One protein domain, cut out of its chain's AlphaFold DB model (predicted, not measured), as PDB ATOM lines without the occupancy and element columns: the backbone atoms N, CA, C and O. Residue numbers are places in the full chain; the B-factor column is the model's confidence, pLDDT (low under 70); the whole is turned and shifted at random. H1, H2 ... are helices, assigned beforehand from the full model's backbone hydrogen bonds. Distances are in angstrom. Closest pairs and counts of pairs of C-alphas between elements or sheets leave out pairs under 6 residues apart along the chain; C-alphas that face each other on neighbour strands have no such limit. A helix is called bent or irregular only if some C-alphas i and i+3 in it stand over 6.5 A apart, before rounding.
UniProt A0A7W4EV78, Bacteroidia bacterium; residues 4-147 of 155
ATOM      1  N   ASP A   4     -42.511 -40.752 -45.047       93.69
ATOM      2  CA  ASP A   4     -43.774 -40.998 -44.344       93.69
ATOM      3  C   ASP A   4     -43.532 -41.420 -42.882       93.69
ATOM      4  O   ASP A   4     -44.204 -40.954 -41.949       93.69
ATOM      5  N   LEU A   5     -42.496 -42.233 -42.649       92.31
ATOM      6  CA  LEU A   5     -42.045 -42.603 -41.305       92.31
ATOM      7  C   LEU A   5     -41.511 -41.381 -40.539       92.31
ATOM      8  O   LEU A   5     -41.822 -41.180 -39.363       92.31
ATOM      9  N   LEU A   6     -40.756 -40.512 -41.212       93.19
ATOM     10  CA  LEU A   6     -40.225 -39.282 -40.625       93.19
ATOM     11  C   LEU A   6     -41.335 -38.329 -40.193       93.19
ATOM     12  O   LEU A   6     -41.317 -37.804 -39.073       93.19
ATOM     13  N   GLU A   7     -42.294 -38.087 -41.079       93.69
ATOM     14  CA  GLU A   7     -43.409 -37.192 -40.809       93.69
ATOM     15  C   GLU A   7     -44.285 -37.729 -39.683       93.69
ATOM     16  O   GLU A   7     -44.602 -36.977 -38.757       93.69
ATOM     17  N   SER A   8     -44.616 -39.023 -39.697       93.31
ATOM     18  CA  SER A   8     -45.407 -39.647 -38.633       93.31
ATOM     19  C   SER A   8     -44.702 -39.571 -37.272       93.31
ATOM     20  O   SER A   8     -45.322 -39.170 -36.280       93.31
ATOM     21  N   TYR A   9     -43.389 -39.818 -37.220       93.00
ATOM     22  CA  TYR A   9     -42.585 -39.658 -36.005       93.00
ATOM     23  C   TYR A   9     -42.635 -38.223 -35.458       93.00
ATOM     24  O   TYR A   9     -42.893 -38.004 -34.267       93.00
ATOM     25  N   LEU A  10     -42.412 -37.225 -36.321       93.25
ATOM     26  CA  LEU A  10     -42.382 -35.813 -35.930       93.25
ATOM     27  C   LEU A  10     -43.767 -35.260 -35.584       93.25
ATOM     28  O   LEU A  10     -43.874 -34.391 -34.711       93.25
ATOM     29  N   GLN A  11     -44.822 -35.742 -36.244       93.00
ATOM     30  CA  GLN A  11     -46.204 -35.383 -35.938       93.00
ATOM     31  C   GLN A  11     -46.654 -35.983 -34.606       93.00
ATOM     32  O   GLN A  11     -47.168 -35.246 -33.761       93.00
ATOM     33  N   GLY A  12     -46.380 -37.268 -34.360       91.62
ATOM     34  CA  GLY A  12     -46.674 -37.913 -33.077       91.62
ATOM     35  C   GLY A  12     -45.959 -37.234 -31.904       91.62
ATOM     36  O   GLY A  12     -46.493 -37.128 -30.801       91.62
ATOM     37  N   ARG A  13     -44.772 -36.669 -32.160       93.50
ATOM     38  CA  ARG A  13     -43.947 -35.953 -31.174       93.50
ATOM     39  C   ARG A  13     -43.960 -34.436 -31.367       93.50
ATOM     40  O   ARG A  13     -43.017 -33.748 -30.974       93.50
ATOM     41  N   ARG A  14     -45.044 -33.863 -31.905       90.38
ATOM     42  CA  ARG A  14     -45.111 -32.431 -32.264       90.38
ATOM     43  C   ARG A  14     -44.728 -31.482 -31.126       90.38
ATOM     44  O   ARG A  14     -44.190 -30.412 -31.392       90.38
ATOM     45  N   TRP A  15     -44.997 -31.838 -29.879       89.38
ATOM     46  CA  TRP A  15     -44.714 -30.979 -28.726       89.38
ATOM     47  C   TRP A  15     -43.305 -31.166 -28.158       89.38
ATOM     48  O   TRP A  15     -42.786 -30.267 -27.508       89.38
ATOM     49  N   TYR A  16     -42.660 -32.293 -28.457       93.44
ATOM     50  CA  TYR A  16     -41.374 -32.699 -27.890       93.44
ATOM     51  C   TYR A  16     -40.200 -31.890 -28.433       93.44
ATOM     52  O   TYR A  16     -39.136 -31.906 -27.828       93.44
ATOM     53  N   PHE A  17     -40.396 -31.191 -29.551       93.69
ATOM     54  CA  PHE A  17     -39.381 -30.390 -30.221       93.69
ATOM     55  C   PHE A  17     -39.964 -29.032 -30.619       93.69
ATOM     56  O   PHE A  17     -41.138 -28.928 -30.994       93.69
ATOM     57  N   ASN A  18     -39.144 -27.988 -30.586       90.50
ATOM     58  CA  ASN A  18     -39.499 -26.678 -31.124       90.50
ATOM     59  C   ASN A  18     -39.366 -26.649 -32.665       90.50
ATOM     60  O   ASN A  18     -38.894 -27.602 -33.287       90.50
ATOM     61  N   GLY A  19     -39.810 -25.566 -33.311       90.00
ATOM     62  CA  GLY A  19     -39.801 -25.467 -34.779       90.00
ATOM     63  C   GLY A  19     -38.405 -25.582 -35.407       90.00
ATOM     64  O   GLY A  19     -38.234 -26.292 -36.396       90.00
ATOM     65  N   GLN A  20     -37.400 -24.947 -34.799       90.00
ATOM     66  CA  GLN A  20     -36.014 -24.972 -35.284       90.00
ATOM     67  C   GLN A  20     -35.397 -26.372 -35.149       90.00
ATOM     68  O   GLN A  20     -34.823 -26.898 -36.103       90.00
ATOM     69  N   GLN A  21     -35.607 -27.016 -33.998       93.31
ATOM     70  CA  GLN A  21     -35.190 -28.390 -33.727       93.31
ATOM     71  C   GLN A  21     -35.815 -29.359 -34.729       93.31
ATOM     72  O   GLN A  21     -35.102 -30.177 -35.297       93.31
ATOM     73  N   LYS A  22     -37.118 -29.243 -35.022       93.81
ATOM     74  CA  LYS A  22     -37.777 -30.092 -36.031       93.81
ATOM     75  C   LYS A  22     -37.172 -29.923 -37.414       93.81
ATOM     76  O   LYS A  22     -36.977 -30.918 -38.095       93.81
ATOM     77  N   MET A  23     -36.885 -28.693 -37.838       92.81
ATOM     78  CA  MET A  23     -36.291 -28.453 -39.154       92.81
ATOM     79  C   MET A  23     -34.923 -29.127 -39.280       92.81
ATOM     80  O   MET A  23     -34.634 -29.738 -40.306       92.81
ATOM     81  N   LYS A  24     -34.098 -29.065 -38.229       93.69
ATOM     82  CA  LYS A  24     -32.805 -29.752 -38.206       93.69
ATOM     83  C   LYS A  24     -32.959 -31.272 -38.107       93.69
ATOM     84  O   LYS A  24     -32.343 -31.981 -38.892       93.69
ATOM     85  N   LEU A  25     -33.825 -31.770 -37.223       94.25
ATOM     86  CA  LEU A  25     -34.109 -33.203 -37.090       94.25
ATOM     87  C   LEU A  25     -34.647 -33.816 -38.383       94.25
ATOM     88  O   LEU A  25     -34.272 -34.933 -38.699       94.25
ATOM     89  N   ARG A  26     -35.468 -33.090 -39.153       94.56
ATOM     90  CA  ARG A  26     -35.941 -33.542 -40.474       94.56
ATOM     91  C   ARG A  26     -34.789 -33.876 -41.411       94.56
ATOM     92  O   ARG A  26     -34.837 -34.893 -42.083       94.56
ATOM     93  N   ARG A  27     -33.758 -33.028 -41.428       93.25
ATOM     94  CA  ARG A  27     -32.561 -33.246 -42.249       93.25
ATOM     95  C   ARG A  27     -31.774 -34.447 -41.732       93.25
ATOM     96  O   ARG A  27     -31.575 -35.397 -42.472       93.25
ATOM     97  N   LEU A  28     -31.439 -34.440 -40.441       92.81
ATOM     98  CA  LEU A  28     -30.594 -35.475 -39.838       92.81
ATOM     99  C   LEU A  28     -31.229 -36.869 -39.885       92.81
ATOM    100  O   LEU A  28     -30.564 -37.831 -40.239       92.81
ATOM    101  N   LEU A  29     -32.515 -36.986 -39.550       92.31
ATOM    102  CA  LEU A  29     -33.236 -38.262 -39.589       92.31
ATOM    103  C   LEU A  29     -33.532 -38.705 -41.026       92.31
ATOM    104  O   LEU A  29     -33.537 -39.899 -41.306       92.31
ATOM    105  N   GLY A  30     -33.757 -37.760 -41.946       92.38
ATOM    106  CA  GLY A  30     -33.940 -38.065 -43.365       92.38
ATOM    107  C   GLY A  30     -32.700 -38.704 -43.995       92.38
ATOM    108  O   GLY A  30     -32.840 -39.586 -44.838       92.38
ATOM    109  N   GLU A  31     -31.508 -38.321 -43.534       91.75
ATOM    110  CA  GLU A  31     -30.223 -38.868 -43.988       91.75
ATOM    111  C   GLU A  31     -29.929 -40.282 -43.454       91.75
ATOM    112  O   GLU A  31     -29.176 -41.021 -44.085       91.75
ATOM    113  N   GLN A  32     -30.525 -40.689 -42.327       90.81
ATOM    114  CA  GLN A  32     -30.253 -42.000 -41.726       90.81
ATOM    115  C   GLN A  32     -31.024 -43.146 -42.397       90.81
ATOM    116  O   GLN A  32     -32.132 -42.934 -42.884       90.81
ATOM    117  N   PRO A  33     -30.508 -44.384 -42.385       91.94
ATOM    118  CA  PRO A  33     -31.275 -45.571 -42.763       91.94
ATOM    119  C   PRO A  33     -32.455 -45.841 -41.815       91.94
ATOM    120  O   PRO A  33     -32.403 -45.479 -40.642       91.94
ATOM    121  N   ASP A  34     -33.482 -46.555 -42.288       90.94
ATOM    122  CA  ASP A  34     -34.664 -46.877 -41.468       90.94
ATOM    123  C   ASP A  34     -34.319 -47.749 -40.246       90.94
ATOM    124  O   ASP A  34     -34.854 -47.527 -39.166       90.94
ATOM    125  N   TYR A  35     -33.390 -48.706 -40.370       89.00
ATOM    126  CA  TYR A  35     -33.028 -49.595 -39.253       89.00
ATOM    127  C   TYR A  35     -32.394 -48.840 -38.071       89.00
ATOM    128  O   TYR A  35     -32.734 -49.118 -36.926       89.00
ATOM    129  N   VAL A  36     -31.566 -47.819 -38.343       88.94
ATOM    130  CA  VAL A  36     -30.954 -46.958 -37.311       88.94
ATOM    131  C   VAL A  36     -32.034 -46.252 -36.493       88.94
ATOM    132  O   VAL A  36     -31.912 -46.078 -35.284       88.94
ATOM    133  N   PHE A  37     -33.135 -45.860 -37.135       90.25
ATOM    134  CA  PHE A  37     -34.242 -45.228 -36.434       90.25
ATOM    135  C   PHE A  37     -34.913 -46.177 -35.429       90.25
ATOM    136  O   PHE A  37     -35.136 -45.781 -34.283       90.25
ATOM    137  N   PHE A  38     -35.208 -47.412 -35.839       90.56
ATOM    138  CA  PHE A  38     -35.859 -48.406 -34.980       90.56
ATOM    139  C   PHE A  38     -34.949 -48.888 -33.841       90.56
ATOM    140  O   PHE A  38     -35.433 -49.162 -32.745       90.56
ATOM    141  N   GLU A  39     -33.637 -48.957 -34.074       90.94
ATOM    142  CA  GLU A  39     -32.663 -49.412 -33.077       90.94
ATOM    143  C   GLU A  39     -32.285 -48.311 -32.074       90.94
ATOM    144  O   GLU A  39     -32.309 -48.546 -30.863       90.94
ATOM    145  N   ASP A  40     -31.995 -47.095 -32.551       90.69
ATOM    146  CA  ASP A  40     -31.371 -46.055 -31.723       90.69
ATOM    147  C   ASP A  40     -32.314 -44.910 -31.334       90.69
ATOM    148  O   ASP A  40     -32.123 -44.277 -30.289       90.69
ATOM    149  N   ILE A  41     -33.323 -44.599 -32.159       91.94
ATOM    150  CA  ILE A  41     -34.137 -43.378 -32.015       91.94
ATOM    151  C   ILE A  41     -35.499 -43.653 -31.383       91.94
ATOM    152  O   ILE A  41     -35.893 -42.956 -30.444       91.94
ATOM    153  N   GLU A  42     -36.236 -44.642 -31.880       90.06
ATOM    154  CA  GLU A  42     -37.561 -44.985 -31.367       90.06
ATOM    155  C   GLU A  42     -37.581 -45.360 -29.871       90.06
ATOM    156  O   GLU A  42     -38.429 -44.808 -29.154       90.06
ATOM    157  N   PRO A  43     -36.659 -46.197 -29.349       93.38
ATOM    158  CA  PRO A  43     -36.676 -46.601 -27.942       93.38
ATOM    159  C   PRO A  43     -36.209 -45.501 -26.976       93.38
ATOM    160  O   PRO A  43     -36.164 -45.714 -25.759       93.38
ATOM    161  N   LEU A  44     -35.849 -44.309 -27.467       93.50
ATOM    162  CA  LEU A  44     -35.423 -43.217 -26.601       93.50
ATOM    163  C   LEU A  44     -36.544 -42.790 -25.652       93.50
ATOM    164  O   LEU A  44     -37.616 -42.333 -26.051       93.50
ATOM    165  N   TRP A  45     -36.223 -42.816 -24.360       89.94
ATOM    166  CA  TRP A  45     -37.049 -42.245 -23.300       89.94
ATOM    167  C   TRP A  45     -37.057 -40.717 -23.371       89.94
ATOM    168  O   TRP A  45     -36.288 -40.027 -22.692       89.94
ATOM    169  N   LEU A  46     -37.922 -40.187 -24.230       93.19
ATOM    170  CA  LEU A  46     -38.176 -38.760 -24.341       93.19
ATOM    171  C   LEU A  46     -39.196 -38.315 -23.288       93.19
ATOM    172  O   LEU A  46     -40.176 -38.998 -22.993       93.19
ATOM    173  N   ARG A  47     -38.980 -37.131 -22.725       90.25
ATOM    174  CA  ARG A  47     -39.858 -36.533 -21.722       90.25
ATOM    175  C   ARG A  47     -41.025 -35.835 -22.400       90.25
ATOM    176  O   ARG A  47     -40.822 -34.925 -23.201       90.25
ATOM    177  N   ASN A  48     -42.246 -36.211 -22.036       90.81
ATOM    178  CA  ASN A  48     -43.435 -35.514 -22.506       90.81
ATOM    179  C   ASN A  48     -43.504 -34.107 -21.871       90.81
ATOM    180  O   ASN A  48     -43.610 -34.015 -20.643       90.81
ATOM    181  N   PRO A  49     -43.485 -33.018 -22.665       89.88
ATOM    182  CA  PRO A  49     -43.552 -31.656 -22.134       89.88
ATOM    183  C   PRO A  49     -44.798 -31.401 -21.287       89.88
ATOM    184  O   PRO A  49     -44.714 -30.715 -20.276       89.88
ATOM    185  N   TRP A  50     -45.936 -32.007 -21.631       88.75
ATOM    186  CA  TRP A  50     -47.175 -31.877 -20.861       88.75
ATOM    187  C   TRP A  50     -47.091 -32.543 -19.490       88.75
ATOM    188  O   TRP A  50     -47.603 -32.009 -18.512       88.75
ATOM    189  N   VAL A  51     -46.399 -33.681 -19.397       88.00
ATOM    190  CA  VAL A  51     -46.161 -34.346 -18.108       88.00
ATOM    191  C   VAL A  51     -45.204 -33.511 -17.263       88.00
ATOM    192  O   VAL A  51     -45.459 -33.310 -16.081       88.00
ATOM    193  N   MET A  52     -44.144 -32.959 -17.864       86.44
ATOM    194  CA  MET A  52     -43.242 -32.047 -17.151       86.44
ATOM    195  C   MET A  52     -43.967 -30.794 -16.650       86.44
ATOM    196  O   MET A  52     -43.737 -30.378 -15.518       86.44
ATOM    197  N   LEU A  53     -44.883 -30.239 -17.447       85.56
ATOM    198  CA  LEU A  53     -45.753 -29.143 -17.027       85.56
ATOM    199  C   LEU A  53     -46.652 -29.536 -15.854       85.56
ATOM    200  O   LEU A  53     -46.748 -28.776 -14.899       85.56
ATOM    201  N   ALA A  54     -47.291 -30.706 -15.897       84.69
ATOM    202  CA  ALA A  54     -48.158 -31.169 -14.815       84.69
ATOM    203  C   ALA A  54     -47.378 -31.369 -13.505       84.69
ATOM    204  O   ALA A  54     -47.820 -30.936 -12.443       84.69
ATOM    205  N   VAL A  55     -46.178 -31.955 -13.585       81.50
ATOM    206  CA  VAL A  55     -45.277 -32.109 -12.433       81.50
ATOM    207  C   VAL A  55     -44.864 -30.743 -11.881       81.50
ATOM    208  O   VAL A  55     -44.925 -30.528 -10.671       81.50
ATOM    209  N   SER A  56     -44.512 -29.798 -12.758       77.62
ATOM    210  CA  SER A  56     -44.200 -28.413 -12.385       77.62
ATOM    211  C   SER A  56     -45.415 -27.681 -11.792       77.62
ATOM    212  O   SER A  56     -45.267 -26.929 -10.839       77.62
ATOM    213  N   ALA A  57     -46.638 -27.950 -12.255       76.62
ATOM    214  CA  ALA A  57     -47.854 -27.350 -11.703       76.62
ATOM    215  C   ALA A  57     -48.101 -27.784 -10.248       76.62
ATOM    216  O   ALA A  57     -48.446 -26.955  -9.408       76.62
ATOM    217  N   VAL A  58     -47.902 -29.075  -9.955       75.31
ATOM    218  CA  VAL A  58     -48.167 -29.673  -8.635       75.31
ATOM    219  C   VAL A  58     -47.041 -29.378  -7.639       75.31
ATOM    220  O   VAL A  58     -47.313 -29.072  -6.481       75.31
ATOM    221  N   LEU A  59     -45.777 -29.431  -8.075       68.25
ATOM    222  CA  LEU A  59     -44.600 -29.183  -7.223       68.25
ATOM    223  C   LEU A  59     -44.129 -27.718  -7.235       68.25
ATOM    224  O   LEU A  59     -43.307 -27.308  -6.411       68.25
ATOM    225  N   GLY A  60     -44.659 -26.913  -8.154       63.56
ATOM    226  CA  GLY A  60     -44.314 -25.512  -8.372       63.56
ATOM    227  C   GLY A  60     -44.570 -24.562  -7.199       63.56
ATOM    228  O   GLY A  60     -43.758 -23.645  -7.045       63.56
ATOM    229  N   PRO A  61     -45.599 -24.740  -6.343       62.47
ATOM    230  CA  PRO A  61     -45.791 -23.891  -5.163       62.47
ATOM    231  C   PRO A  61     -44.602 -23.932  -4.193       62.47
ATOM    232  O   PRO A  61     -44.320 -22.944  -3.524       62.47
ATOM    233  N   LEU A  62     -43.871 -25.051  -4.160       62.31
ATOM    234  CA  LEU A  62     -42.699 -25.250  -3.304       62.31
ATOM    235  C   LEU A  62     -41.374 -24.890  -4.004       62.31
ATOM    236  O   LEU A  62     -40.330 -24.861  -3.358       62.31
ATOM    237  N   GLY A  63     -41.385 -24.641  -5.322       61.50
ATOM    238  CA  GLY A  63     -40.182 -24.323  -6.107       61.50
ATOM    239  C   GLY A  63     -39.166 -25.471  -6.233       61.50
ATOM    240  O   GLY A  63     -38.026 -25.242  -6.635       61.50
ATOM    241  N   ILE A  64     -39.560 -26.704  -5.890       63.88
ATOM    242  CA  ILE A  64     -38.680 -27.887  -5.850       63.88
ATOM    243  C   ILE A  64     -38.320 -28.386  -7.263       63.88
ATOM    244  O   ILE A  64     -37.244 -28.945  -7.474       63.88
ATOM    245  N   ASP A  65     -39.174 -28.141  -8.257       61.41
ATOM    246  CA  ASP A  65     -38.969 -28.591  -9.640       61.41
ATOM    247  C   ASP A  65     -37.721 -27.970 -10.305       61.41
ATOM    248  O   ASP A  65     -36.968 -28.665 -10.990       61.41
ATOM    249  N   ARG A  66     -37.435 -26.691 -10.039       66.00
ATOM    250  CA  ARG A  66     -36.253 -25.962 -10.535       66.00
ATOM    251  C   ARG A  66     -34.963 -26.409  -9.859       66.00
ATOM    252  O   ARG A  66     -33.927 -26.484 -10.525       66.00
ATOM    253  N   PHE A  67     -35.025 -26.769  -8.574       61.84
ATOM    254  CA  PHE A  67     -33.892 -27.392  -7.885       61.84
ATOM    255  C   PHE A  67     -33.530 -28.737  -8.533       61.84
ATOM    256  O   PHE A  67     -32.351 -29.007  -8.750       61.84
ATOM    257  N   LEU A  68     -34.529 -29.523  -8.957       63.00
ATOM    258  CA  LEU A  68     -34.320 -30.791  -9.670       63.00
ATOM    259  C   LEU A  68     -33.783 -30.612 -11.101       63.00
ATOM    260  O   LEU A  68     -33.030 -31.456 -11.585       63.00
ATOM    261  N   MET A  69     -34.129 -29.518 -11.785       65.38
ATOM    262  CA  MET A  69     -33.602 -29.203 -13.124       65.38
ATOM    263  C   MET A  69     -32.226 -28.502 -13.091       65.38
ATOM    264  O   MET A  69     -31.601 -28.312 -14.140       65.38
ATOM    265  N   GLY A  70     -31.714 -28.184 -11.894       65.00
ATOM    266  CA  GLY A  70     -30.406 -27.562 -11.670       65.00
ATOM    267  C   GLY A  70     -30.380 -26.044 -11.873       65.00
ATOM    268  O   GLY A  70     -29.305 -25.476 -12.062       65.00
ATOM    269  N   GLU A  71     -31.541 -25.386 -11.851       63.19
ATOM    270  CA  GLU A  71     -31.695 -23.936 -12.010       63.19
ATOM    271  C   GLU A  71     -31.946 -23.257 -10.652       63.19
ATOM    272  O   GLU A  71     -33.035 -22.770 -10.347       63.19
ATOM    273  N   TYR A  72     -30.904 -23.222  -9.816       61.88
ATOM    274  CA  TYR A  72     -30.965 -22.720  -8.436       61.88
ATOM    275  C   TYR A  72     -31.316 -21.227  -8.329       61.88
ATOM    276  O   TYR A  72     -32.008 -20.819  -7.398       61.88
ATOM    277  N   SER A  73     -30.867 -20.399  -9.278       62.09
ATOM    278  CA  SER A  73     -31.033 -18.938  -9.222       62.09
ATOM    279  C   SER A  73     -32.498 -18.497  -9.275       62.09
ATOM    280  O   SER A  73     -32.899 -17.584  -8.553       62.09
ATOM    281  N   ILE A  74     -33.318 -19.169 -10.083       65.69
ATOM    282  CA  ILE A  74     -34.747 -18.862 -10.231       65.69
ATOM    283  C   ILE A  74     -35.549 -19.453  -9.065       65.69
ATOM    284  O   ILE A  74     -36.474 -18.807  -8.572       65.69
ATOM    285  N   GLY A  75     -35.134 -20.619  -8.553       62.97
ATOM    286  CA  GLY A  75     -35.684 -21.199  -7.323       62.97
ATOM    287  C   GLY A  75     -35.518 -20.278  -6.108       62.97
ATOM    288  O   GLY A  75     -36.471 -20.063  -5.362       62.97
ATOM    289  N   ILE A  76     -34.349 -19.644  -5.952       64.94
ATOM    290  CA  ILE A  76     -34.076 -18.701  -4.852       64.94
ATOM    291  C   ILE A  76     -34.956 -17.443  -4.951       64.94
ATOM    292  O   ILE A  76     -35.532 -17.026  -3.949       64.94
ATOM    293  N   ILE A  77     -35.128 -16.865  -6.146       68.25
ATOM    294  CA  ILE A  77     -36.017 -15.702  -6.355       68.25
ATOM    295  C   ILE A  77     -37.459 -16.028  -5.940       68.25
ATOM    296  O   ILE A  77     -38.145 -15.204  -5.331       68.25
ATOM    297  N   LYS A  78     -37.916 -17.249  -6.221       63.44
ATOM    298  CA  LYS A  78     -39.245 -17.735  -5.835       63.44
ATOM    299  C   LYS A  78     -39.442 -17.824  -4.320       63.44
ATOM    300  O   LYS A  78     -40.509 -17.468  -3.826       63.44
ATOM    301  N   LEU A  79     -38.410 -18.249  -3.589       64.56
ATOM    302  CA  LEU A  79     -38.428 -18.330  -2.126       64.56
ATOM    303  C   LEU A  79     -38.377 -16.941  -1.472       64.56
ATOM    304  O   LEU A  79     -39.138 -16.673  -0.547       64.56
ATOM    305  N   VAL A  80     -37.542 -16.032  -1.990       63.12
ATOM    306  CA  VAL A  80     -37.408 -14.654  -1.470       63.12
ATOM    307  C   VAL A  80     -38.679 -13.827  -1.697       63.12
ATOM    308  O   VAL A  80     -39.001 -12.952  -0.899       63.12
ATOM    309  N   THR A  81     -39.438 -14.120  -2.755       64.62
ATOM    310  CA  THR A  81     -40.700 -13.426  -3.067       64.62
ATOM    311  C   THR A  81     -41.929 -14.017  -2.365       64.62
ATOM    312  O   THR A  81     -43.041 -13.612  -2.695       64.62
ATOM    313  N   LEU A  82     -41.755 -14.955  -1.415       56.88
ATOM    314  CA  LEU A  82     -42.851 -15.684  -0.748       56.88
ATOM    315  C   LEU A  82     -43.829 -16.312  -1.760       56.88
ATOM    316  O   LEU A  82     -45.046 -16.269  -1.597       56.88
ATOM    317  N   GLY A  83     -43.279 -16.893  -2.832       59.00
ATOM    318  CA  GLY A  83     -44.051 -17.593  -3.850       59.00
ATOM    319  C   GLY A  83     -44.817 -16.667  -4.789       59.00
ATOM    320  O   GLY A  83     -45.997 -16.912  -4.995       59.00
ATOM    321  N   GLY A  84     -44.172 -15.645  -5.376       56.41
ATOM    322  CA  GLY A  84     -44.788 -14.667  -6.294       56.41
ATOM    323  C   GLY A  84     -45.923 -15.243  -7.162       56.41
ATOM    324  O   GLY A  84     -45.679 -15.864  -8.199       56.41
ATOM    325  N   CYS A  85     -47.169 -15.047  -6.708       63.62
ATOM    326  CA  CYS A  85     -48.297 -15.972  -6.917       63.62
ATOM    327  C   CYS A  85     -48.940 -15.979  -8.321       63.62
ATOM    328  O   CYS A  85     -50.092 -16.373  -8.466       63.62
ATOM    329  N   GLY A  86     -48.238 -15.563  -9.375       63.97
ATOM    330  CA  GLY A  86     -48.798 -15.617 -10.731       63.97
ATOM    331  C   GLY A  86     -47.753 -15.553 -11.832       63.97
ATOM    332  O   GLY A  86     -47.648 -16.467 -12.645       63.97
ATOM    333  N   ILE A  87     -46.920 -14.509 -11.841       71.38
ATOM    334  CA  ILE A  87     -45.934 -14.302 -12.916       71.38
ATOM    335  C   ILE A  87     -44.828 -15.366 -12.871       71.38
ATOM    336  O   ILE A  87     -44.458 -15.906 -13.910       71.38
ATOM    337  N   LEU A  88     -44.329 -15.709 -11.678       71.94
ATOM    338  CA  LEU A  88     -43.291 -16.734 -11.534       71.94
ATOM    339  C   LEU A  88     -43.820 -18.121 -11.917       71.94
ATOM    340  O   LEU A  88     -43.113 -18.882 -12.561       71.94
ATOM    341  N   TRP A  89     -45.088 -18.400 -11.614       71.88
ATOM    342  CA  TRP A  89     -45.741 -19.656 -11.981       71.88
ATOM    343  C   TRP A  89     -45.889 -19.811 -13.505       71.88
ATOM    344  O   TRP A  89     -45.586 -20.866 -14.056       71.88
ATOM    345  N   ILE A  90     -46.248 -18.733 -14.214       76.31
ATOM    346  CA  ILE A  90     -46.309 -18.726 -15.687       76.31
ATOM    347  C   ILE A  90     -44.915 -18.912 -16.306       76.31
ATOM    348  O   ILE A  90     -44.760 -19.662 -17.273       76.31
ATOM    349  N   LEU A  91     -43.893 -18.251 -15.757       78.06
ATOM    350  CA  LEU A  91     -42.516 -18.415 -16.230       78.06
ATOM    351  C   LEU A  91     -42.015 -19.850 -16.033       78.06
ATOM    352  O   LEU A  91     -41.279 -20.349 -16.881       78.06
ATOM    353  N   ASP A  92     -42.432 -20.533 -14.971       77.62
ATOM    354  CA  ASP A  92     -42.070 -21.936 -14.749       77.62
ATOM    355  C   ASP A  92     -42.683 -22.890 -15.758       77.62
ATOM    356  O   ASP A  92     -41.990 -23.796 -16.223       77.62
ATOM    357  N   PHE A  93     -43.925 -22.653 -16.177       80.94
ATOM    358  CA  PHE A  93     -44.503 -23.428 -17.269       80.94
ATOM    359  C   PHE A  93     -43.698 -23.272 -18.553       80.94
ATOM    360  O   PHE A  93     -43.318 -24.263 -19.179       80.94
ATOM    361  N   LEU A  94     -43.379 -22.032 -18.923       82.94
ATOM    362  CA  LEU A  94     -42.624 -21.769 -20.141       82.94
ATOM    363  C   LEU A  94     -41.236 -22.428 -20.100       82.94
ATOM    364  O   LEU A  94     -40.788 -23.009 -21.086       82.94
ATOM    365  N   PHE A  95     -40.577 -22.397 -18.947       82.50
ATOM    366  CA  PHE A  95     -39.278 -23.033 -18.767       82.50
ATOM    367  C   PHE A  95     -39.329 -24.552 -18.787       82.50
ATOM    368  O   PHE A  95     -38.544 -25.159 -19.507       82.50
ATOM    369  N   SER A  96     -40.239 -25.169 -18.034       85.88
ATOM    370  CA  SER A  96     -40.386 -26.629 -18.002       85.88
ATOM    371  C   SER A  96     -40.663 -27.187 -19.395       85.88
ATOM    372  O   SER A  96     -40.116 -28.222 -19.783       85.88
ATOM    373  N   TRP A  97     -41.454 -26.456 -20.181       88.75
ATOM    374  CA  TRP A  97     -41.704 -26.764 -21.579       88.75
ATOM    375  C   TRP A  97     -40.424 -26.731 -22.423       88.75
ATOM    376  O   TRP A  97     -40.076 -27.715 -23.078       88.75
ATOM    377  N   VAL A  98     -39.699 -25.612 -22.389       88.75
ATOM    378  CA  VAL A  98     -38.471 -25.416 -23.174       88.75
ATOM    379  C   VAL A  98     -37.367 -26.390 -22.742       88.75
ATOM    380  O   VAL A  98     -36.645 -26.929 -23.585       88.75
ATOM    381  N   TYR A  99     -37.284 -26.686 -21.446       88.25
ATOM    382  CA  TYR A  99     -36.371 -27.672 -20.883       88.25
ATOM    383  C   TYR A  99     -36.645 -29.067 -21.448       88.25
ATOM    384  O   TYR A  99     -35.715 -29.728 -21.913       88.25
ATOM    385  N   ALA A 100     -37.910 -29.508 -21.451       91.50
ATOM    386  CA  ALA A 100     -38.300 -30.803 -22.005       91.50
ATOM    387  C   ALA A 100     -37.869 -30.925 -23.473       91.50
ATOM    388  O   ALA A 100     -37.286 -31.933 -23.873       91.50
ATOM    389  N   GLN A 101     -38.088 -29.865 -24.256       92.75
ATOM    390  CA  GLN A 101     -37.730 -29.833 -25.671       92.75
ATOM    391  C   GLN A 101     -36.217 -29.904 -25.905       92.75
ATOM    392  O   GLN A 101     -35.754 -30.699 -26.723       92.75
ATOM    393  N   GLY A 102     -35.431 -29.112 -25.169       92.31
ATOM    394  CA  GLY A 102     -33.968 -29.162 -25.235       92.31
ATOM    395  C   GLY A 102     -33.411 -30.522 -24.809       92.31
ATOM    396  O   GLY A 102     -32.557 -31.089 -25.493       92.31
ATOM    397  N   TYR A 103     -33.947 -31.091 -23.724       92.38
ATOM    398  CA  TYR A 103     -33.550 -32.408 -23.229       92.38
ATOM    399  C   TYR A 103     -33.808 -33.499 -24.274       92.38
ATOM    400  O   TYR A 103     -32.888 -34.244 -24.617       92.38
ATOM    401  N   ASN A 104     -35.020 -33.546 -24.834       94.50
ATOM    402  CA  ASN A 104     -35.405 -34.519 -25.857       94.50
ATOM    403  C   ASN A 104     -34.534 -34.412 -27.103       94.50
ATOM    404  O   ASN A 104     -34.004 -35.413 -27.579       94.50
ATOM    405  N   TYR A 105     -34.342 -33.195 -27.604       94.81
ATOM    406  CA  TYR A 105     -33.514 -32.952 -28.777       94.81
ATOM    407  C   TYR A 105     -32.062 -33.397 -28.551       94.81
ATOM    408  O   TYR A 105     -31.489 -34.070 -29.403       94.81
ATOM    409  N   SER A 106     -31.494 -33.138 -27.368       94.25
ATOM    410  CA  SER A 106     -30.142 -33.600 -27.031       94.25
ATOM    411  C   SER A 106     -30.007 -35.123 -26.989       94.25
ATOM    412  O   SER A 106     -28.938 -35.654 -27.270       94.25
ATOM    413  N   ARG A 107     -31.069 -35.846 -26.610       94.50
ATOM    414  CA  ARG A 107     -31.070 -37.314 -26.578       94.50
ATOM    415  C   ARG A 107     -31.085 -37.881 -27.990       94.50
ATOM    416  O   ARG A 107     -30.297 -38.776 -28.265       94.50
ATOM    417  N   VAL A 108     -31.906 -37.304 -28.868       94.81
ATOM    418  CA  VAL A 108     -31.959 -37.686 -30.284       94.81
ATOM    419  C   VAL A 108     -30.635 -37.385 -30.985       94.81
ATOM    420  O   VAL A 108     -30.100 -38.263 -31.643       94.81
ATOM    421  N   LEU A 109     -30.047 -36.197 -30.798       94.25
ATOM    422  CA  LEU A 109     -28.746 -35.875 -31.402       94.25
ATOM    423  C   LEU A 109     -27.636 -36.837 -30.971       94.25
ATOM    424  O   LEU A 109     -26.882 -37.305 -31.815       94.25
ATOM    425  N   ARG A 110     -27.563 -37.159 -29.673       93.50
ATOM    426  CA  ARG A 110     -26.567 -38.110 -29.162       93.50
ATOM    427  C   ARG A 110     -26.764 -39.512 -29.731       93.50
ATOM    428  O   ARG A 110     -25.776 -40.172 -30.013       93.50
ATOM    429  N   ALA A 111     -28.012 -39.953 -29.889       92.94
ATOM    430  CA  ALA A 111     -28.318 -41.241 -30.506       92.94
ATOM    431  C   ALA A 111     -27.927 -41.275 -31.992       92.94
ATOM    432  O   ALA A 111     -27.466 -42.292 -32.479       92.94
ATOM    433  N   LEU A 112     -28.000 -40.133 -32.679       92.25
ATOM    434  CA  LEU A 112     -27.504 -39.968 -34.049       92.25
ATOM    435  C   LEU A 112     -25.977 -39.774 -34.139       92.25
ATOM    436  O   LEU A 112     -25.466 -39.483 -35.215       92.25
ATOM    437  N   GLY A 113     -25.244 -39.846 -33.023       91.50
ATOM    438  CA  GLY A 113     -23.796 -39.609 -32.994       91.50
ATOM    439  C   GLY A 113     -23.373 -38.150 -33.224       91.50
ATOM    440  O   GLY A 113     -22.196 -37.887 -33.456       91.50
ATOM    441  N   HIS A 114     -24.300 -37.190 -33.152       91.94
ATOM    442  CA  HIS A 114     -24.008 -35.767 -33.321       91.94
ATOM    443  C   HIS A 114     -23.753 -35.055 -31.990       91.94
ATOM    444  O   HIS A 114     -24.425 -35.293 -30.981       91.94
ATOM    445  N   ASP A 115     -22.847 -34.078 -32.025       91.50
ATOM    446  CA  ASP A 115     -22.626 -33.171 -30.904       91.50
ATOM    447  C   ASP A 115     -23.870 -32.336 -30.582       91.50
ATOM    448  O   ASP A 115     -24.596 -31.846 -31.456       91.50
ATOM    449  N   VAL A 116     -24.098 -32.141 -29.283       90.38
ATOM    450  CA  VAL A 116     -25.222 -31.350 -28.783       90.38
ATOM    451  C   VAL A 116     -24.920 -29.868 -28.985       90.38
ATOM    452  O   VAL A 116     -24.087 -29.284 -28.296       90.38
ATOM    453  N   ASP A 117     -25.634 -29.253 -29.922       90.12
ATOM    454  CA  ASP A 117     -25.554 -27.817 -30.175       90.12
ATOM    455  C   ASP A 117     -26.278 -26.984 -29.092       90.12
ATOM    456  O   ASP A 117     -26.898 -27.497 -28.153       90.12
ATOM    457  N   SER A 118     -26.250 -25.657 -29.248       86.12
ATOM    458  CA  SER A 118     -26.928 -24.718 -28.345       86.12
ATOM    459  C   SER A 118     -28.432 -24.991 -28.174       86.12
ATOM    460  O   SER A 118     -28.961 -24.710 -27.100       86.12
ATOM    461  N   MET A 119     -29.117 -25.551 -29.182       87.75
ATOM    462  CA  MET A 119     -30.555 -25.859 -29.127       87.75
ATOM    463  C   MET A 119     -30.853 -27.094 -28.269       87.75
ATOM    464  O   MET A 119     -31.991 -27.279 -27.836       87.75
ATOM    465  N   GLY A 120     -29.854 -27.949 -28.038       87.19
ATOM    466  CA  GLY A 120     -29.950 -29.121 -27.169       87.19
ATOM    467  C   GLY A 120     -29.471 -28.901 -25.744       87.19
ATOM    468  O   GLY A 120     -29.524 -29.831 -24.947       87.19
ATOM    469  N   ASN A 121     -29.034 -27.695 -25.381       88.44
ATOM    470  CA  ASN A 121     -28.711 -27.374 -23.997       88.44
ATOM    471  C   ASN A 121     -29.959 -26.829 -23.271       88.44
ATOM    472  O   ASN A 121     -30.326 -25.671 -23.497       88.44
ATOM    473  N   PRO A 122     -30.590 -27.596 -22.356       79.75
ATOM    474  CA  PRO A 122     -31.831 -27.182 -21.697       79.75
ATOM    475  C   PRO A 122     -31.663 -25.896 -20.879       79.75
ATOM    476  O   PRO A 122     -32.558 -25.057 -20.858       79.75
ATOM    477  N   ARG A 123     -30.485 -25.704 -20.263       76.00
ATOM    478  CA  ARG A 123     -30.172 -24.516 -19.450       76.00
ATOM    479  C   ARG A 123     -30.056 -23.256 -20.307       76.00
ATOM    480  O   ARG A 123     -30.463 -22.173 -19.898       76.00
ATOM    481  N   ARG A 124     -29.495 -23.391 -21.513       80.50
ATOM    482  CA  ARG A 124     -29.346 -22.265 -22.443       80.50
ATOM    483  C   ARG A 124     -30.687 -21.873 -23.053       80.50
ATOM    484  O   ARG A 124     -30.999 -20.691 -23.105       80.50
ATOM    485  N   ALA A 125     -31.511 -22.860 -23.399       78.50
ATOM    486  CA  ALA A 125     -32.847 -22.627 -23.932       78.50
ATOM    487  C   ALA A 125     -33.748 -21.859 -22.934       78.50
ATOM    488  O   ALA A 125     -34.493 -20.953 -23.321       78.50
ATOM    489  N   GLY A 126     -33.622 -22.146 -21.634       75.31
ATOM    490  CA  GLY A 126     -34.257 -21.360 -20.574       75.31
ATOM    491  C   GLY A 126     -33.755 -19.907 -20.506       75.31
ATOM    492  O   GLY A 126     -34.548 -18.965 -20.463       75.31
ATOM    493  N   ALA A 127     -32.438 -19.696 -20.571       77.06
ATOM    494  CA  ALA A 127     -31.848 -18.354 -20.585       77.06
ATOM    495  C   ALA A 127     -32.290 -17.522 -21.807       77.06
ATOM    496  O   ALA A 127     -32.639 -16.348 -21.662       77.06
ATOM    497  N   ASP A 128     -32.353 -18.133 -22.992       80.38
ATOM    498  CA  ASP A 128     -32.831 -17.482 -24.217       80.38
ATOM    499  C   ASP A 128     -34.298 -17.047 -24.080       80.38
ATOM    500  O   ASP A 128     -34.685 -15.960 -24.518       80.38
ATOM    501  N   THR A 129     -35.105 -17.866 -23.403       77.12
ATOM    502  CA  THR A 129     -36.506 -17.569 -23.093       77.12
ATOM    503  C   THR A 129     -36.630 -16.341 -22.188       77.12
ATOM    504  O   THR A 129     -37.394 -15.426 -22.503       77.12
ATOM    505  N   LEU A 130     -35.839 -16.250 -21.111       76.62
ATOM    506  CA  LEU A 130     -35.795 -15.039 -20.276       76.62
ATOM    507  C   LEU A 130     -35.347 -13.816 -21.063       76.62
ATOM    508  O   LEU A 130     -35.933 -12.749 -20.904       76.62
ATOM    509  N   GLY A 131     -34.338 -13.969 -21.921       79.94
ATOM    510  CA  GLY A 131     -33.864 -12.893 -22.784       79.94
ATOM    511  C   GLY A 131     -34.973 -12.346 -23.683       79.94
ATOM    512  O   GLY A 131     -35.093 -11.130 -23.839       79.94
ATOM    513  N   GLN A 132     -35.826 -13.214 -24.234       78.62
ATOM    514  CA  GLN A 132     -36.983 -12.792 -25.029       78.62
ATOM    515  C   GLN A 132     -38.050 -12.084 -24.190       78.62
ATOM    516  O   GLN A 132     -38.519 -11.017 -24.591       78.62
ATOM    517  N   VAL A 133     -38.388 -12.612 -23.010       78.69
ATOM    518  CA  VAL A 133     -39.346 -11.956 -22.103       78.69
ATOM    519  C   VAL A 133     -38.828 -10.583 -21.663       78.69
ATOM    520  O   VAL A 133     -39.572  -9.605 -21.692       78.69
ATOM    521  N   ALA A 134     -37.540 -10.474 -21.326       79.31
ATOM    522  CA  ALA A 134     -36.910  -9.218 -20.930       79.31
ATOM    523  C   ALA A 134     -36.906  -8.187 -22.069       79.31
ATOM    524  O   ALA A 134     -37.251  -7.029 -21.841       79.31
ATOM    525  N   LYS A 135     -36.581  -8.600 -23.303       82.94
ATOM    526  CA  LYS A 135     -36.677  -7.735 -24.494       82.94
ATOM    527  C   LYS A 135     -38.109  -7.258 -24.729       82.94
ATOM    528  O   LYS A 135     -38.309  -6.073 -24.983       82.94
ATOM    529  N   GLY A 136     -39.095  -8.147 -24.601       81.94
ATOM    530  CA  GLY A 136     -40.513  -7.800 -24.712       81.94
ATOM    531  C   GLY A 136     -40.956  -6.795 -23.647       81.94
ATOM    532  O   GLY A 136     -41.607  -5.803 -23.964       81.94
ATOM    533  N   TYR A 137     -40.536  -6.993 -22.393       79.69
ATOM    534  CA  TYR A 137     -40.798  -6.051 -21.304       79.69
ATOM    535  C   TYR A 137     -40.129  -4.689 -21.537       79.69
ATOM    536  O   TYR A 137     -40.755  -3.648 -21.327       79.69
ATOM    537  N   LEU A 138     -38.877  -4.678 -22.007       81.38
ATOM    538  CA  LEU A 138     -38.162  -3.448 -22.338       81.38
ATOM    539  C   LEU A 138     -38.871  -2.694 -23.471       81.38
ATOM    540  O   LEU A 138     -39.104  -1.495 -23.343       81.38
ATOM    541  N   ALA A 139     -39.282  -3.399 -24.530       83.81
ATOM    542  CA  ALA A 139     -40.057  -2.830 -25.628       83.81
ATOM    543  C   ALA A 139     -41.384  -2.240 -25.129       83.81
ATOM    544  O   ALA A 139     -41.670  -1.079 -25.403       83.81
ATOM    545  N   TYR A 140     -42.140  -2.979 -24.306       80.88
ATOM    546  CA  TYR A 140     -43.367  -2.482 -23.676       80.88
ATOM    547  C   TYR A 140     -43.127  -1.203 -22.865       80.88
ATOM    548  O   TYR A 140     -43.878  -0.234 -22.992       80.88
ATOM    549  N   ARG A 141     -42.067  -1.173 -22.048       79.19
ATOM    550  CA  ARG A 141     -41.718  -0.017 -21.215       79.19
ATOM    551  C   ARG A 141     -41.323   1.196 -22.057       79.19
ATOM    552  O   ARG A 141     -41.721   2.307 -21.719       79.19
ATOM    553  N   VAL A 142     -40.597   0.989 -23.156       81.06
ATOM    554  CA  VAL A 142     -40.253   2.041 -24.124       81.06
ATOM    555  C   VAL A 142     -41.513   2.568 -24.811       81.06
ATOM    556  O   VAL A 142     -41.741   3.773 -24.800       81.06
ATOM    557  N   THR A 143     -42.389   1.696 -25.319       77.44
ATOM    558  CA  THR A 143     -43.642   2.114 -25.965       77.44
ATOM    559  C   THR A 143     -44.550   2.871 -24.999       77.44
ATOM    560  O   THR A 143     -45.038   3.937 -25.349       77.44
ATOM    561  N   LYS A 144     -44.731   2.398 -23.760       71.00
ATOM    562  CA  LYS A 144     -45.509   3.105 -22.723       71.00
ATOM    563  C   LYS A 144     -44.859   4.409 -22.259       71.00
ATOM    564  O   LYS A 144     -45.584   5.334 -21.918       71.00
ATOM    565  N   GLY A 145     -43.529   4.495 -22.240       64.81
ATOM    566  CA  GLY A 145     -42.800   5.728 -21.929       64.81
ATOM    567  C   GLY A 145     -42.917   6.785 -23.030       64.81
ATOM    568  O   GLY A 145     -42.995   7.969 -22.726       64.81
ATOM    569  N   ILE A 146     -42.992   6.355 -24.293       59.09
ATOM    570  CA  ILE A 146     -43.201   7.222 -25.464       59.09
ATOM    571  C   ILE A 146     -44.685   7.616 -25.615       59.09
ATOM    572  O   ILE A 146     -44.983   8.746 -25.983       59.09
ATOM    573  N   PHE A 147     -45.619   6.714 -25.291       54.62
ATOM    574  CA  PHE A 147     -47.077   6.902 -25.394       54.62
ATOM    575  C   PHE A 147     -47.776   7.165 -24.049       54.62
ATOM    576  O   PHE A 147     -48.966   6.897 -23.911       54.62
TER     577      PHE A 147
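Overview. This is residues 4 to 147 of the 155 residues of a protein of Bacteroidia bacterium (UniProt A0A7W4EV78). One long helix, H7, runs through the middle of the domain, with the short helices H1, H2 and H3 gathered toward its last residues and H4, H5 and H6 toward its first. The second long helix, H8, packs on the middle of H7 with its first residues and then leaves it as an arm: residues 134 to 147, of which 134 to 146 belong to H8, stick out. The printed part has 144 residues with eight named helices, H1 to H8 in order, and no named strand: all helix. It is only just loose, close to compact, with a radius of gyration of the C-alphas of 17.7 A and spans of 55 by 38 by 24 A.

Arrangement. Begin at H1, residues 4 to 12, which forms a hairpin with H2, residues 19 to 31: they touch, at a shallow tilt of 28 degrees, opposite ways, and their closest C-alphas, of Leu 6 and Gly 30, are 7.0 A apart. Next comes H3, residues 34 to 41, which only just touches residues 108 to 111 of the hub, H7, residues 87 to 111, with 3 pairs of C-alphas within 8 A; the closest, of Asp 40 and Ala 111, are 5.8 A apart. H2 and H7 are close but not clearly touching: the closest C-alphas, of Gln 21 and Tyr 105, are 6.9 A apart. Move on to H4, residues 49 to 62, which touches H7 at a steep tilt of 43 degrees, opposite ways; the closest C-alphas, of Pro 49 and Trp 97, are 5.3 A apart. H5, residues 64 to 69, and H6, residues 72 to 80, form a hairpin at a shallow tilt of 15 degrees, with the closest C-alphas, of Arg 66 and Gly 75, 5.8 A apart. H5 and H7 are near each other. H8, residues 122 to 146, forms a hairpin with H7 at a steep tilt of 39 degrees; the closest C-alphas, of Gly 102 and Pro 122, are 4.6 A apart. Every O i to N i+4 pair is within hydrogen-bond range in H1, H3, H5, H6, H7 and H8; in H2 it is 8 of 9 and in H4 8 of 10.

Along the chain. Find C-alpha 4, where H1 begins, at (-43.774, -40.998, -44.344). H2 is 18.9 A long and H4 19.9 A; H4 is irregular, with C-alphas 58 and 61 7.2 A apart. From C-alpha 87 at (-45.934, -14.302, -12.916), H7 runs 36.7 A. H8 runs 36.4 A to C-alpha 146 at (-43.201, 7.222, -25.464).

Size, cuts and confidence. The C-alphas of Tyr 35 and Phe 147, the two farthest apart, are 59.8 A apart. The printed part has no cut and no long link. Look at the B-factor column for residues 59 to 86 and 145 to 147, where pLDDT is under 70; the mean of the printed part is 82.0.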